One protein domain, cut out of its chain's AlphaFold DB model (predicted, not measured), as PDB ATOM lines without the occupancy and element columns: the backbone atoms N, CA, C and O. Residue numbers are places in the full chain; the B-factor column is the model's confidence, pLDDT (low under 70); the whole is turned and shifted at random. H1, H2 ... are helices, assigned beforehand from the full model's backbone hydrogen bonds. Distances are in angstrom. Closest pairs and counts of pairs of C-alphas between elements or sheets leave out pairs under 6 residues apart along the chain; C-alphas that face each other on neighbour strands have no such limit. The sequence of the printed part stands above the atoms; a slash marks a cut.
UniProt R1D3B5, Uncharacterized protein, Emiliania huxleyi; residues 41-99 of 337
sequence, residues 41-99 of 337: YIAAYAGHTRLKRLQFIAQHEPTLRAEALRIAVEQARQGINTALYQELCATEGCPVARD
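AT A GLANCE: This is residues 41 to 99 of the 337 residues of an uncharacterized protein of Emiliania huxleyi (UniProt R1D3B5). Three helices fold back and forth in a small zigzag: H1 and H3 run nearly side by side the same way, and H2 packs over both of them, running the opposite way, so that their centres make a triangle. H2 is the helix that ties the set together, since H1 and H3 come close without clearly touching, and the last residues, 91 to 99, run on past the end of H3 and then turn back. The printed part has 59 residues with three named helices, H1, H2 and H3 in that order along the chain, and no named strand. The class is all helix. The whole is compact, with a radius of gyration of the C-alphas of 10.3 A, but flat in outline, spanning 26 by 25 by 13 A.

HOW THE PARTS SIT: H1, residues 47 to 60, and H2, residues 65 to 77, touch, with 17 pairs of C-alphas within 8 A. Their closest C-alphas are those of Ala 58 and Arg 65, 4.0 A apart. They run opposite ways at a shallow tilt of 22 degrees and form a helical hairpin. H2 and H3, residues 82 to 90, touch too, with 10 pairs of C-alphas within 8 A. Their closest C-alphas are those of Ala 76 and Tyr 85, 5.5 A apart. They also run opposite ways at a shallow tilt of 22 degrees and form a second helical hairpin. H1 and H3 are close but not clearly touching: their closest C-alphas, those of Gln 55 and Leu 88, are 7.7 A apart. They run the same way at a shallow tilt of 18 degrees. Centre to centre, H1 and H2 are 9.2 A apart, H2 and H3 10.3 A, and H1 and H3 12.7 A. In H1, H2 and H3 every O i to N i+4 pair is within hydrogen-bond range.

IN THESE COORDINATES: H1 begins at Gly 47, with its C-alpha at (95.474, 133.633, 90.751), and is 20.9 A long from first to last C-alpha. H2 runs from Arg 65 to Arg 77 over 18.2 A, with C-alpha 65 at (82.352, 138.152, 104.393). H3 runs from Thr 82 to Ala 90 over 12.2 A and ends with C-alpha 90 at (76.987, 141.715, 93.050).

THE WHOLE: The two C-alphas farthest apart are those of Thr 63 and Ile 80, at 28.8 A. The first and last printed C-alphas, those of Tyr 41 and Asp 99, are 28.0 A apart. The printed part has no cut. The links from H1 to H2 and from H2 to H3 are tight, with four residues each. The mean pLDDT of the printed part is 81.1, and residues 41 to 46, 48 to 49, 54 and 60 of the model are under 70.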
ATOM      1  N   TYR A  41      96.216 132.529 105.646       57.41
ATOM      2  CA  TYR A  41      95.736 131.369 104.894       57.41
ATOM      3  C   TYR A  41      95.678 131.660 103.390       57.41
ATOM      4  O   TYR A  41      96.064 130.831 102.567       57.41
ATOM      5  N   ILE A  42      95.220 132.854 103.020       65.31
ATOM      6  CA  ILE A  42      94.987 133.244 101.626       65.31
ATOM      7  C   ILE A  42      96.295 133.620 100.919       65.31
ATOM      8  O   ILE A  42      96.408 133.416  99.709       65.31
ATOM      9  N   ALA A  43      97.306 134.078 101.662       69.50
ATOM     10  CA  ALA A  43      98.644 134.366 101.145       69.50
ATOM     11  C   ALA A  43      99.344 133.140 100.527       69.50
ATOM     12  O   ALA A  43     100.194 133.305  99.654       69.50
ATOM     13  N   ALA A  44      98.967 131.919 100.925       62.25
ATOM     14  CA  ALA A  44      99.505 130.681 100.356       62.25
ATOM     15  C   ALA A  44      99.007 130.384  98.926       62.25
ATOM     16  O   ALA A  44      99.524 129.482  98.267       62.25
ATOM     17  N   TYR A  45      98.004 131.121  98.438       61.03
ATOM     18  CA  TYR A  45      97.367 130.889  97.143       61.03
ATOM     19  C   TYR A  45      97.548 132.090  96.206       61.03
ATOM     20  O   TYR A  45      97.660 133.235  96.636       61.03
ATOM     21  N   ALA A  46      97.516 131.843  94.897       66.75
ATOM     22  CA  ALA A  46      97.611 132.876  93.864       66.75
ATOM     23  C   ALA A  46      96.564 132.666  92.754       66.75
ATOM     24  O   ALA A  46      95.941 131.605  92.664       66.75
ATOM     25  N   GLY A  47      96.363 133.691  91.920       70.00
ATOM     26  CA  GLY A  47      95.474 133.633  90.751       70.00
ATOM     27  C   GLY A  47      94.010 133.317  91.090       70.00
ATOM     28  O   GLY A  47      93.510 133.703  92.149       70.00
ATOM     29  N   HIS A  48      93.329 132.594  90.193       69.75
ATOM     30  CA  HIS A  48      91.916 132.217  90.345       69.75
ATOM     31  C   HIS A  48      91.636 131.365  91.586       69.75
ATOM     32  O   HIS A  48      90.588 131.533  92.204       69.75
ATOM     33  N   THR A  49      92.571 130.509  92.009       67.19
ATOM     34  CA  THR A  49      92.410 129.686  93.221       67.19
ATOM     35  C   THR A  49      92.260 130.558  94.463       67.19
ATOM     36  O   THR A  49      91.401 130.294  95.302       67.19
ATOM     37  N   ARG A  50      93.052 131.632  94.566       72.81
ATOM     38  CA  ARG A  50      92.947 132.592  95.672       72.81
ATOM     39  C   ARG A  50      91.570 133.259  95.704       72.81
ATOM     40  O   ARG A  50      90.944 133.303  96.760       72.81
ATOM     41  N   LEU A  51      91.075 133.700  94.545       73.56
ATOM     42  CA  LEU A  51      89.756 134.332  94.409       73.56
ATOM     43  C   LEU A  51      88.614 133.373  94.777       73.56
ATOM     44  O   LEU A  51      87.729 133.742  95.542       73.56
ATOM     45  N   LYS A  52      88.671 132.116  94.323       70.62
ATOM     46  CA  LYS A  52      87.664 131.095  94.658       70.62
ATOM     47  C   LYS A  52      87.646 130.751  96.146       70.62
ATOM     48  O   LYS A  52      86.578 130.572  96.727       70.62
ATOM     49  N   ARG A  53      88.812 130.705  96.801       70.94
ATOM     50  CA  ARG A  53      88.893 130.507  98.259       70.94
ATOM     51  C   ARG A  53      88.311 131.692  99.031       70.94
ATOM     52  O   ARG A  53      87.571 131.462  99.982       70.94
ATOM     53  N   LEU A  54      88.589 132.927  98.607       69.81
ATOM     54  CA  LEU A  54      87.984 134.136  99.184       69.81
ATOM     55  C   LEU A  54      86.455 134.127  99.041       69.81
ATOM     56  O   LEU A  54      85.747 134.382 100.014       69.81
ATOM     57  N   GLN A  55      85.944 133.763  97.861       70.94
ATOM     58  CA  GLN A  55      84.508 133.634  97.602       70.94
ATOM     59  C   GLN A  55      83.864 132.566  98.502       70.94
ATOM     60  O   GLN A  55      82.807 132.796  99.088       70.94
ATOM     61  N   PHE A  56      84.528 131.420  98.681       70.06
ATOM     62  CA  PHE A  56      84.062 130.358  99.574       70.06
ATOM     63  C   PHE A  56      83.976 130.818 101.036       70.06
ATOM     64  O   PHE A  56      82.967 130.567 101.700       70.06
ATOM     65  N   ILE A  57      85.005 131.520 101.530       70.44
ATOM     66  CA  ILE A  57      85.021 132.087 102.889       70.44
ATOM     67  C   ILE A  57      83.871 133.083 103.054       70.44
ATOM     68  O   ILE A  57      83.133 133.005 104.033       70.44
ATOM     69  N   ALA A  58      83.655 133.954 102.066       73.19
ATOM     70  CA  ALA A  58      82.574 134.932 102.092       73.19
ATOM     71  C   ALA A  58      81.175 134.294 102.191       73.19
ATOM     72  O   ALA A  58      80.292 134.824 102.871       73.19
ATOM     73  N   GLN A  59      80.968 133.141 101.551       73.50
ATOM     74  CA  GLN A  59      79.697 132.413 101.596       73.50
ATOM     75  C   GLN A  59      79.447 131.737 102.952       73.50
ATOM     76  O   GLN A  59      78.323 131.779 103.453       73.50
ATOM     77  N   HIS A  60      80.480 131.136 103.549       68.44
ATOM     78  CA  HIS A  60      80.333 130.272 104.726       68.44
ATOM     79  C   HIS A  60      80.529 131.001 106.058       68.44
ATOM     80  O   HIS A  60      79.996 130.543 107.066       68.44
ATOM     81  N   GLU A  61      81.244 132.129 106.070       71.44
ATOM     82  CA  GLU A  61      81.571 132.870 107.289       71.44
ATOM     83  C   GLU A  61      81.070 134.327 107.206       71.44
ATOM     84  O   GLU A  61      81.751 135.198 106.655       71.44
ATOM     85  N   PRO A  62      79.876 134.636 107.756       78.50
ATOM     86  CA  PRO A  62      79.279 135.971 107.670       78.50
ATOM     87  C   PRO A  62      80.126 137.071 108.318       78.50
ATOM     88  O   PRO A  62      80.084 138.213 107.866       78.50
ATOM     89  N   THR A  63      80.903 136.739 109.356       81.00
ATOM     90  CA  THR A  63      81.741 137.710 110.081       81.00
ATOM     91  C   THR A  63      82.927 138.204 109.250       81.00
ATOM     92  O   THR A  63      83.326 139.360 109.371       81.00
ATOM     93  N   LEU A  64      83.456 137.351 108.369       78.62
ATOM     94  CA  LEU A  64      84.594 137.647 107.496       78.62
ATOM     95  C   LEU A  64      84.178 138.031 106.074       78.62
ATOM     96  O   LEU A  64      85.023 138.445 105.283       78.62
ATOM     97  N   ARG A  65      82.885 137.936 105.743       82.81
ATOM     98  CA  ARG A  65      82.352 138.152 104.393       82.81
ATOM     99  C   ARG A  65      82.768 139.478 103.771       82.81
ATOM    100  O   ARG A  65      83.289 139.478 102.660       82.81
ATOM    101  N   ALA A  66      82.552 140.586 104.476       88.31
ATOM    102  CA  ALA A  66      82.848 141.913 103.943       88.31
ATOM    103  C   ALA A  66      84.344 142.074 103.624       88.31
ATOM    104  O   ALA A  66      84.700 142.599 102.571       88.31
ATOM    105  N   GLU A  67      85.216 141.561 104.493       87.06
ATOM    106  CA  GLU A  67      86.666 141.653 104.318       87.06
ATOM    107  C   GLU A  67      87.180 140.704 103.225       87.06
ATOM    108  O   GLU A  67      87.975 141.104 102.375       87.06
ATOM    109  N   ALA A  68      86.667 139.471 103.173       82.50
ATOM    110  CA  ALA A  68      86.990 138.514 102.118       82.50
ATOM    111  C   ALA A  68      86.570 139.034 100.731       82.50
ATOM    112  O   ALA A  68      87.347 138.955  99.778       82.50
ATOM    113  N   LEU A  69      85.373 139.622 100.615       89.31
ATOM    114  CA  LEU A  69      84.903 140.231  99.367       89.31
ATOM    115  C   LEU A  69      85.719 141.472  98.996       89.31
ATOM    116  O   LEU A  69      86.069 141.624  97.829       89.31
ATOM    117  N   ARG A  70      86.100 142.316  99.965       91.94
ATOM    118  CA  ARG A  70      86.970 143.479  99.725       91.94
ATOM    119  C   ARG A  70      88.290 143.066  99.069       91.94
ATOM    120  O   ARG A  70      88.634 143.588  98.010       91.94
ATOM    121  N   ILE A  71      88.977 142.081  99.654       89.50
ATOM    122  CA  ILE A  71      90.248 141.556  99.131       89.50
ATOM    123  C   ILE A  71      90.044 140.899  97.755       89.50
ATOM    124  O   ILE A  71      90.860 141.095  96.853       89.50
ATOM    125  N   ALA A  72      88.960 140.138  97.568       87.94
ATOM    126  CA  ALA A  72      88.667 139.475  96.296       87.94
ATOM    127  C   ALA A  72      88.414 140.474  95.161       87.94
ATOM    128  O   ALA A  72      88.967 140.317  94.073       87.94
ATOM    129  N   VAL A  73      87.615 141.513  95.414       92.62
ATOM    130  CA  VAL A  73      87.294 142.557  94.433       92.62
ATOM    131  C   VAL A  73      88.543 143.360  94.070       92.62
ATOM    132  O   VAL A  73      88.795 143.601  92.890       92.62
ATOM    133  N   GLU A  74      89.365 143.735  95.053       91.00
ATOM    134  CA  GLU A  74      90.616 144.458  94.809       91.00
ATOM    135  C   GLU A  74      91.600 143.637  93.967       91.00
ATOM    136  O   GLU A  74      92.188 144.151  93.013       91.00
ATOM    137  N   GLN A  75      91.721 142.338  94.249       88.44
ATOM    138  CA  GLN A  75      92.544 141.439  93.448       88.44
ATOM    139  C   GLN A  75      91.957 141.220  92.040       88.44
ATOM    140  O   GLN A  75      92.707 141.182  91.065       88.44
ATOM    141  N   ALA A  76      90.633 141.112  91.897       89.31
ATOM    142  CA  ALA A  76      89.981 140.970  90.595       89.31
ATOM    143  C   ALA A  76      90.188 142.209  89.700       89.31
ATOM    144  O   ALA A  76      90.390 142.052  88.495       89.31
ATOM    145  N   ARG A  77      90.245 143.421  90.281       90.25
ATOM    146  CA  ARG A  77      90.554 144.674  89.553       90.25
ATOM    147  C   ARG A  77      91.964 144.728  88.963       90.25
ATOM    148  O   ARG A  77      92.210 145.517  88.055       90.25
ATOM    149  N   GLN A  78      92.892 143.914  89.463       88.56
ATOM    150  CA  GLN A  78      94.245 143.800  88.903       88.56
ATOM    151  C   GLN A  78      94.292 142.862  87.683       88.56
ATOM    152  O   GLN A  78      95.282 142.849  86.955       88.56
ATOM    153  N   GLY A  79      93.241 142.066  87.466       86.62
ATOM    154  CA  GLY A  79      93.121 141.132  86.351       86.62
ATOM    155  C   GLY A  79      92.302 141.675  85.179       86.62
ATOM    156  O   GLY A  79      91.930 142.844  85.126       86.62
ATOM    157  N   ILE A  80      92.004 140.786  84.227       87.50
ATOM    158  CA  ILE A  80      91.164 141.088  83.052       87.50
ATOM    159  C   ILE A  80      89.794 140.394  83.087       87.50
ATOM    160  O   ILE A  80      88.989 140.559  82.167       87.50
ATOM    161  N   ASN A  81      89.533 139.589  84.120       88.38
ATOM    162  CA  ASN A  81      88.289 138.848  84.291       88.38
ATOM    163  C   ASN A  81      87.185 139.773  84.830       88.38
ATOM    164  O   ASN A  81      86.954 139.857  86.038       88.38
ATOM    165  N   THR A  82      86.524 140.486  83.917       92.06
ATOM    166  CA  THR A  82      85.439 141.416  84.258       92.06
ATOM    167  C   THR A  82      84.188 140.690  84.745       92.06
ATOM    168  O   THR A  82      83.515 141.209  85.628       92.06
ATOM    169  N   ALA A  83      83.918 139.475  84.259       89.38
ATOM    170  CA  ALA A  83      82.769 138.676  84.684       89.38
ATOM    171  C   ALA A  83      82.845 138.311  86.176       89.38
ATOM    172  O   ALA A  83      81.913 138.581  86.930       89.38
ATOM    173  N   LEU A  84      83.991 137.787  86.625       86.12
ATOM    174  CA  LEU A  84      84.212 137.464  88.037       86.12
ATOM    175  C   LEU A  84      84.199 138.723  88.914       86.12
ATOM    176  O   LEU A  84      83.664 138.697  90.016       86.12
ATOM    177  N   TYR A  85      84.760 139.838  88.435       91.81
ATOM    178  CA  TYR A  85      84.684 141.116  89.147       91.81
ATOM    179  C   TYR A  85      83.228 141.561  89.367       91.81
ATOM    180  O   TYR A  85      82.852 141.907  90.486       91.81
ATOM    181  N   GLN A  86      82.400 141.509  88.319       91.19
ATOM    182  CA  GLN A  86      80.982 141.860  88.405       91.19
ATOM    183  C   GLN A  86      80.222 140.930  89.363       91.19
ATOM    184  O   GLN A  86      79.428 141.419  90.165       91.19
ATOM    185  N   GLU A  87      80.496 139.622  89.331       89.38
ATOM    186  CA  GLU A  87      79.908 138.630  90.245       89.38
ATOM    187  C   GLU A  87      80.264 138.917  91.716       89.38
ATOM    188  O   GLU A  87      79.391 138.929  92.589       89.38
ATOM    189  N   LEU A  88      81.537 139.211  91.997       88.94
ATOM    190  CA  LEU A  88      82.001 139.543  93.346       88.94
ATOM    191  C   LEU A  88      81.358 140.837  93.865       88.94
ATOM    192  O   LEU A  88      80.921 140.880  95.013       88.94
ATOM    193  N   CYS A  89      81.243 141.868  93.020       90.50
ATOM    194  CA  CYS A  89      80.566 143.119  93.375       90.50
ATOM    195  C   CYS A  89      79.056 142.948  93.599       90.50
ATOM    196  O   CYS A  89      78.485 143.667  94.414       90.50
ATOM    197  N   ALA A  90      78.411 142.014  92.896       90.00
ATOM    198  CA  ALA A  90      76.987 141.715  93.050       90.00
ATOM    199  C   ALA A  90      76.676 140.819  94.264       90.00
ATOM    200  O   ALA A  90      75.509 140.603  94.584       90.00
ATOM    201  N   THR A  91      77.696 140.279  94.937       88.25
ATOM    202  CA  THR A  91      77.505 139.393  96.090       88.25
ATOM    203  C   THR A  91      76.994 140.175  97.306       88.25
ATOM    204  O   THR A  91      77.573 141.187  97.703       88.25
ATOM    205  N   GLU A  92      75.932 139.672  97.941       85.81
ATOM    206  CA  GLU A  92      75.327 140.247  99.152       85.81
ATOM    207  C   GLU A  92      76.363 140.505 100.258       85.81
ATOM    208  O   GLU A  92      77.090 139.603 100.684       85.81
ATOM    209  N   GLY A  93      76.412 141.739 100.766       82.06
ATOM    210  CA  GLY A  93      77.379 142.152 101.787       82.06
ATOM    211  C   GLY A  93      78.761 142.545 101.249       82.06
ATOM    212  O   GLY A  93      79.677 142.737 102.052       82.06
ATOM    213  N   CYS A  94      78.927 142.685  99.929       86.06
ATOM    214  CA  CYS A  94      80.118 143.303  99.349       86.06
ATOM    215  C   CYS A  94      80.181 144.801  99.718       86.06
ATOM    216  O   CYS A  94      79.248 145.543  99.411       86.06
ATOM    217  N   PRO A  95      81.274 145.285 100.342       87.12
ATOM    218  CA  PRO A  95      81.412 146.696 100.703       87.12
ATOM    219  C   PRO A  95      81.879 147.581  99.534       87.12
ATOM    220  O   PRO A  95      81.943 148.800  99.675       87.12
ATOM    221  N   VAL A  96      82.259 146.986  98.397       89.75
ATOM    222  CA  VAL A  96      82.863 147.690  97.261       89.75
ATOM    223  C   VAL A  96      81.836 147.869  96.146       89.75
ATOM    224  O   VAL A  96      81.324 146.888  95.606       89.75
ATOM    225  N   ALA A  97      81.576 149.124  95.773       88.94
ATOM    226  CA  ALA A  97      80.720 149.459  94.640       88.94
ATOM    227  C   ALA A  97      81.364 149.053  93.303       88.94
ATOM    228  O   ALA A  97      82.582 149.144  93.128       88.94
ATOM    229  N   ARG A  98      80.525 148.626  92.355       92.12
ATOM    230  CA  ARG A  98      80.942 148.240  91.004       92.12
ATOM    231  C   ARG A  98      81.396 149.467  90.207       92.12
ATOM    232  O   ARG A  98      80.696 150.473  90.157       92.12
ATOM    233  N   ASP A  99      82.558 149.361  89.576       93.19
ATOM    234  CA  ASP A  99      83.147 150.385  88.714       93.19
ATOM    235  C   ASP A  99      82.864 150.049  87.242       93.19
ATOM    236  O   ASP A  99      83.633 149.343  86.585       93.19
TER     237      ASP A  99